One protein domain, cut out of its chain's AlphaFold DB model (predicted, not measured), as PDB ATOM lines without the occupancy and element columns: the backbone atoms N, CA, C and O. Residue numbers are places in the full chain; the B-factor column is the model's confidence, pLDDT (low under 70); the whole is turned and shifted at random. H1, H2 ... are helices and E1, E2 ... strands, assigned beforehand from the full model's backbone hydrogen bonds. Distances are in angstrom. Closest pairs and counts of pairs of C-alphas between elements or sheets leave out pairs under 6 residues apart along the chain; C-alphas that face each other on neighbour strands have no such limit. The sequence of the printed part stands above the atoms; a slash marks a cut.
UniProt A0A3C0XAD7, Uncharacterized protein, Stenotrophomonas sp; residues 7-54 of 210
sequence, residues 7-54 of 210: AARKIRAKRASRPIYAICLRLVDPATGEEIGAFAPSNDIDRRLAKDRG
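What this domain is: This is residues 7 to 54 of the 210 residues of an uncharacterized protein of Stenotrophomonas sp (UniProt A0A3C0XAD7). A long, narrow hairpin of two strands, E1 and E2, makes one end of a rod; the short helix H2 sits across the open end of the hairpin, and a second helix, H1, makes the other end, its residues 7 to 14 sticking out free. The printed part has 48 residues with two named helices and two named strands, in the order H1, E1, E2, H2; the sheet has the order E1 - E2 and is antiparallel. The class is mixed, helices and strands. The whole is only just extended, close to loose, with a radius of gyration of the C-alphas of 14.4 A, and it spans 47 by 18 by 14 A.

How they stand to each other: Look first at E1, residues 22 to 28, and E2, residues 35 to 41, which form a hairpin of antiparallel neighbours with 147 degrees between their directions. The C-alphas of Ala 22 and Pro 41 face each other at 4.2 A, and those of Val 28 and Glu 35 at 4.4 A. Between these ends you find N 25 and O 38 within hydrogen-bond range at 2.8 A, and N 38 and O 25 at 2.9 A. Go on to H2, residues 44 to 52: its closest C-alpha pair with E2 is Arg 47 and Pro 41, 5.3 A apart, and with E1 it is Asp 46 and Ala 22, 7.6 A apart. Turn last to H1, residues 7 to 16, which is near H2, with 5 pairs of C-alphas within 10 A. H1 and E2 are apart. In both H1 and H2 every O i to N i+4 pair is within hydrogen-bond range.

Where its parts are: Find C-alpha 22 at (111.025, 104.428, 115.346); from there E1 runs 17.2 A to C-alpha 28. E2 starts at C-alpha 35, at (105.512, 88.037, 110.242), and covers 18.3 A to C-alpha 41. H2 runs 12.2 A from C-alpha 44 to C-alpha 52, at (115.886, 113.350, 103.561). H1 begins at C-alpha 7, at (125.743, 128.372, 107.729), and ends 14.2 A away at C-alpha 16.

The domain as a whole: The two C-alphas farthest apart are those of Ala 7 and Gly 33, at 47.4 A. Without the free residues 7 to 14, the body of 40 residues spans 36 by 17 by 15 A. The printed part has no cut. The links H1 to E1 and E2 to H2 are tight, and E1 to E2 is short, with 6 residues between them. The mean pLDDT of the printed part is 80.7; look at residues 7 to 17 for the values under 70.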
ATOM      1  N   ALA A   7     127.040 128.505 107.067       52.38
ATOM      2  CA  ALA A   7     125.743 128.372 107.729       52.38
ATOM      3  C   ALA A   7     124.947 127.169 107.191       52.38
ATOM      4  O   ALA A   7     124.452 126.359 107.974       52.38
ATOM      5  N   ALA A   8     124.901 126.982 105.867       56.91
ATOM      6  CA  ALA A   8     124.228 125.840 105.251       56.91
ATOM      7  C   ALA A   8     124.872 124.496 105.640       56.91
ATOM      8  O   ALA A   8     124.156 123.529 105.909       56.91
ATOM      9  N   ARG A   9     126.209 124.429 105.754       68.69
ATOM     10  CA  ARG A   9     126.907 123.228 106.260       68.69
ATOM     11  C   ARG A   9     126.561 122.934 107.713       68.69
ATOM     12  O   ARG A   9     126.257 121.788 108.028       68.69
ATOM     13  N   LYS A  10     126.549 123.951 108.582       63.25
ATOM     14  CA  LYS A  10     126.194 123.795 110.002       63.25
ATOM     15  C   LYS A  10     124.747 123.322 110.171       63.25
ATOM     16  O   LYS A  10     124.487 122.412 110.954       63.25
ATOM     17  N   ILE A  11     123.815 123.876 109.391       58.19
ATOM     18  CA  ILE A  11     122.407 123.449 109.380       58.19
ATOM     19  C   ILE A  11     122.281 122.002 108.891       58.19
ATOM     20  O   ILE A  11     121.586 121.206 109.521       58.19
ATOM     21  N   ARG A  12     122.975 121.628 107.808       64.44
ATOM     22  CA  ARG A  12     122.980 120.252 107.288       64.44
ATOM     23  C   ARG A  12     123.557 119.262 108.301       64.44
ATOM     24  O   ARG A  12     122.945 118.223 108.524       64.44
ATOM     25  N   ALA A  13     124.675 119.600 108.943       64.31
ATOM     26  CA  ALA A  13     125.279 118.785 109.996       64.31
ATOM     27  C   ALA A  13     124.311 118.588 111.173       64.31
ATOM     28  O   ALA A  13     124.065 117.459 111.586       64.31
ATOM     29  N   LYS A  14     123.660 119.667 111.630       59.97
ATOM     30  CA  LYS A  14     122.651 119.602 112.698       59.97
ATOM     31  C   LYS A  14     121.425 118.771 112.304       59.97
ATOM     32  O   LYS A  14     120.848 118.097 113.146       59.97
ATOM     33  N   ARG A  15     120.994 118.809 111.039       59.72
ATOM     34  CA  ARG A  15     119.891 117.961 110.544       59.72
ATOM     35  C   ARG A  15     120.296 116.489 110.456       59.72
ATOM     36  O   ARG A  15     119.471 115.630 110.753       59.72
ATOM     37  N   ALA A  16     121.543 116.199 110.087       62.91
ATOM     38  CA  ALA A  16     122.084 114.841 110.043       62.91
ATOM     39  C   ALA A  16     122.232 114.219 111.442       62.91
ATOM     40  O   ALA A  16     122.079 113.012 111.578       62.91
ATOM     41  N   SER A  17     122.453 115.034 112.477       67.69
ATOM     42  CA  SER A  17     122.611 114.564 113.858       67.69
ATOM     43  C   SER A  17     121.300 114.353 114.625       67.69
ATOM     44  O   SER A  17     121.339 113.868 115.749       67.69
ATOM     45  N   ARG A  18     120.132 114.735 114.078       70.12
ATOM     46  CA  ARG A  18     118.842 114.528 114.771       70.12
ATOM     47  C   ARG A  18     118.551 113.021 114.933       70.12
ATOM     48  O   ARG A  18     118.773 112.270 113.985       70.12
ATOM     49  N   PRO A  19     118.059 112.528 116.070       78.50
ATOM     50  CA  PRO A  19     117.571 111.154 116.128       78.50
ATOM     51  C   PRO A  19     116.351 110.990 115.204       78.50
ATOM     52  O   PRO A  19     115.647 111.959 114.922       78.50
ATOM     53  N   ILE A  20     116.136 109.773 114.702       83.38
ATOM     54  CA  ILE A  20     114.878 109.368 114.063       83.38
ATOM     55  C   ILE A  20     114.233 108.383 115.019       83.38
ATOM     56  O   ILE A  20     114.819 107.339 115.310       83.38
ATOM     57  N   TYR A  21     113.054 108.725 115.525       82.62
ATOM     58  CA  TYR A  21     112.329 107.827 116.407       82.62
ATOM     59  C   TYR A  21     111.581 106.795 115.577       82.62
ATOM     60  O   TYR A  21     110.904 107.117 114.598       82.62
ATOM     61  N   ALA A  22     111.699 105.538 115.986       87.88
ATOM     62  CA  ALA A  22     111.025 104.428 115.346       87.88
ATOM     63  C   ALA A  22     110.348 103.540 116.387       87.88
ATOM     64  O   ALA A  22     110.796 103.442 117.530       87.88
ATOM     65  N   ILE A  23     109.264 102.896 115.976       85.69
ATOM     66  CA  ILE A  23     108.531 101.912 116.768       85.69
ATOM     67  C   ILE A  23     108.788 100.549 116.138       85.69
ATOM     68  O   ILE A  23     108.695 100.408 114.919       85.69
ATOM     69  N   CYS A  24     109.118  99.555 116.963       89.81
ATOM     70  CA  CYS A  24     109.179  98.169 116.516       89.81
ATOM     71  C   CYS A  24     107.746  97.641 116.379       89.81
ATOM     72  O   CYS A  24     107.027  97.531 117.373       89.81
ATOM     73  N   LEU A  25     107.324  97.373 115.147       90.44
ATOM     74  CA  LEU A  25     106.003  96.863 114.797       90.44
ATOM     75  C   LEU A  25     106.126  95.444 114.244       90.44
ATOM     76  O   LEU A  25     107.153  95.083 113.669       90.44
ATOM     77  N   ARG A  26     105.053  94.661 114.372       93.69
ATOM     78  CA  ARG A  26     104.889  93.414 113.616       93.69
ATOM     79  C   ARG A  26     104.421  93.769 112.212       93.69
ATOM     80  O   ARG A  26     103.370  94.392 112.068       93.69
ATOM     81  N   LEU A  27     105.208  93.411 111.207       91.38
ATOM     82  CA  LEU A  27     104.898  93.596 109.791       91.38
ATOM     83  C   LEU A  27     104.979  92.247 109.076       91.38
ATOM     84  O   LEU A  27     105.705  91.361 109.513       91.38
ATOM     85  N   VAL A  28     104.262  92.106 107.967       93.75
ATOM     86  CA  VAL A  28     104.385  90.939 107.086       93.75
ATOM     87  C   VAL A  28     105.429  91.251 106.020       93.75
ATOM     88  O   VAL A  28     105.317  92.276 105.341       93.75
ATOM     89  N   ASP A  29     106.438  90.392 105.874       89.25
ATOM     90  CA  ASP A  29     107.386  90.475 104.765       89.25
ATOM     91  C   ASP A  29     106.658  90.112 103.457       89.25
ATOM     92  O   ASP A  29     106.162  88.990 103.317       89.25
ATOM     93  N   PRO A  30     106.567  91.027 102.477       89.25
ATOM     94  CA  PRO A  30     105.860  90.761 101.228       89.25
ATOM     95  C   PRO A  30     106.522  89.682 100.355       89.25
ATOM     96  O   PRO A  30     105.862  89.167  99.455       89.25
ATOM     97  N   ALA A  31     107.800  89.354 100.569       89.06
ATOM     98  CA  ALA A  31     108.509  88.340  99.790       89.06
ATOM     99  C   ALA A  31     108.279  86.917 100.320       89.06
ATOM    100  O   ALA A  31     108.186  85.982  99.526       89.06
ATOM    101  N   THR A  32     108.194  86.747 101.642       90.75
ATOM    102  CA  THR A  32     108.078  85.426 102.287       90.75
ATOM    103  C   THR A  32     106.684  85.149 102.848       90.75
ATOM    104  O   THR A  32     106.324  83.991 103.039       90.75
ATOM    105  N   GLY A  33     105.883  86.189 103.094       90.88
ATOM    106  CA  GLY A  33     104.584  86.089 103.763       90.88
ATOM    107  C   GLY A  33     104.677  85.881 105.278       90.88
ATOM    108  O   GLY A  33     103.650  85.704 105.928       90.88
ATOM    109  N   GLU A  34     105.882  85.904 105.850       92.81
ATOM    110  CA  GLU A  34     106.101  85.702 107.281       92.81
ATOM    111  C   GLU A  34     105.954  87.009 108.071       92.81
ATOM    112  O   GLU A  34     106.260  88.100 107.585       92.81
ATOM    113  N   GLU A  35     105.506  86.903 109.322       93.62
ATOM    114  CA  GLU A  35     105.512  88.037 110.242       93.62
ATOM    115  C   GLU A  35     106.906  88.263 110.834       93.62
ATOM    116  O   GLU A  35     107.490  87.380 111.460       93.62
ATOM    117  N   ILE A  36     107.396  89.492 110.706       92.62
ATOM    118  CA  ILE A  36     108.684  89.940 111.224       92.62
ATOM    119  C   ILE A  36     108.526  91.196 112.086       92.62
ATOM    120  O   ILE A  36     107.589  91.983 111.937       92.62
ATOM    121  N   GLY A  37     109.471  91.410 113.001       92.44
ATOM    122  CA  GLY A  37     109.606  92.679 113.716       92.44
ATOM    123  C   GLY A  37     110.386  93.689 112.877       92.44
ATOM    124  O   GLY A  37     111.485  93.385 112.418       92.44
ATOM    125  N   ALA A  38     109.854  94.899 112.699       90.69
ATOM    126  CA  ALA A  38     110.513  95.957 111.940       90.69
ATOM    127  C   ALA A  38     110.332  97.335 112.587       90.69
ATOM    128  O   ALA A  38     109.257  97.683 113.076       90.69
ATOM    129  N   PHE A  39     111.389  98.147 112.553       90.56
ATOM    130  CA  PHE A  39     111.345  99.528 113.020       90.56
ATOM    131  C   PHE A  39     110.771 100.446 111.939       90.56
ATOM    132  O   PHE A  39     111.388 100.648 110.893       90.56
ATOM    133  N   ALA A  40     109.614 101.042 112.215       89.12
ATOM    134  CA  ALA A  40     108.997 102.051 111.361       89.12
ATOM    135  C   ALA A  40     109.099 103.442 112.008       89.12
ATOM    136  O   ALA A  40     108.922 103.544 113.225       89.12
ATOM    137  N   PRO A  41     109.354 104.520 111.237       89.38
ATOM    138  CA  PRO A  41     109.325 105.890 111.749       89.38
ATOM    139  C   PRO A  41     108.037 106.187 112.524       89.38
ATOM    140  O   PRO A  41     106.946 105.858 112.057       89.38
ATOM    141  N   SER A  42     108.162 106.803 113.701       83.19
ATOM    142  CA  SER A  42     107.054 106.918 114.658       83.19
ATOM    143  C   SER A  42     105.973 107.929 114.259       83.19
ATOM    144  O   SER A  42     104.829 107.820 114.694       83.19
ATOM    145  N   ASN A  43     106.333 108.922 113.443       77.19
ATOM    146  CA  ASN A  43     105.461 109.997 112.970       77.19
ATOM    147  C   ASN A  43     105.918 110.509 111.586       77.19
ATOM    148  O   ASN A  43     106.942 110.077 111.043       77.19
ATOM    149  N   ASP A  44     105.175 111.458 111.013       76.50
ATOM    150  CA  ASP A  44     105.454 112.003 109.677       76.50
ATOM    151  C   ASP A  44     106.769 112.791 109.584       76.50
ATOM    152  O   ASP A  44     107.411 112.814 108.529       76.50
ATOM    153  N   ILE A  45     107.221 113.392 110.687       75.19
ATOM    154  CA  ILE A  45     108.500 114.109 110.745       75.19
ATOM    155  C   ILE A  45     109.655 113.109 110.659       75.19
ATOM    156  O   ILE A  45     110.562 113.297 109.847       75.19
ATOM    157  N   ASP A  46     109.602 112.024 111.430       81.81
ATOM    158  CA  ASP A  46     110.589 110.940 111.386       81.81
ATOM    159  C   ASP A  46     110.632 110.295 109.992       81.81
ATOM    160  O   ASP A  46     111.710 110.040 109.448       81.81
ATOM    161  N   ARG A  47     109.460 110.105 109.364       86.00
ATOM    162  CA  ARG A  47     109.348 109.600 107.987       86.00
ATOM    163  C   ARG A  47     110.032 110.539 106.993       86.00
ATOM    164  O   ARG A  47     110.776 110.085 106.120       86.00
ATOM    165  N   ARG A  48     109.816 111.850 107.128       81.12
ATOM    166  CA  ARG A  48     110.467 112.866 106.291       81.12
ATOM    167  C   ARG A  48     111.977 112.898 106.515       81.12
ATOM    168  O   ARG A  48     112.723 112.912 105.541       81.12
ATOM    169  N   LEU A  49     112.437 112.843 107.765       81.00
ATOM    170  CA  LEU A  49     113.862 112.809 108.102       81.00
ATOM    171  C   LEU A  49     114.558 111.572 107.525       81.00
ATOM    172  O   LEU A  49     115.654 111.695 106.979       81.00
ATOM    173  N   ALA A  50     113.924 110.398 107.598       87.50
ATOM    174  CA  ALA A  50     114.450 109.175 107.000       87.50
ATOM    175  C   ALA A  50     114.605 109.303 105.474       87.50
ATOM    176  O   ALA A  50     115.640 108.923 104.920       87.50
ATOM    177  N   LYS A  51     113.617 109.913 104.805       86.50
ATOM    178  CA  LYS A  51     113.665 110.207 103.365       86.50
ATOM    179  C   LYS A  51     114.764 111.214 103.018       86.50
ATOM    180  O   LYS A  51     115.530 110.971 102.090       86.50
ATOM    181  N   ASP A  52     114.875 112.304 103.773       80.44
ATOM    182  CA  ASP A  52     115.886 113.350 103.561       80.44
ATOM    183  C   ASP A  52     117.319 112.819 103.760       80.44
ATOM    184  O   ASP A  52     118.262 113.316 103.143       80.44
ATOM    185  N   ARG A  53     117.490 111.782 104.595       83.75
ATOM    186  CA  ARG A  53     118.758 111.046 104.765       83.75
ATOM    187  C   ARG A  53     119.015 109.991 103.699       83.75
ATOM    188  O   ARG A  53     120.118 109.456 103.642       83.75
ATOM    189  N   GLY A  54     118.030 109.707 102.854       85.81
ATOM    190  CA  GLY A  54     118.149 108.726 101.787       85.81
ATOM    191  C   GLY A  54     118.188 107.283 102.283       85.81
ATOM    192  O   GLY A  54     118.808 106.457 101.615       85.81
TER     193      GLY A  54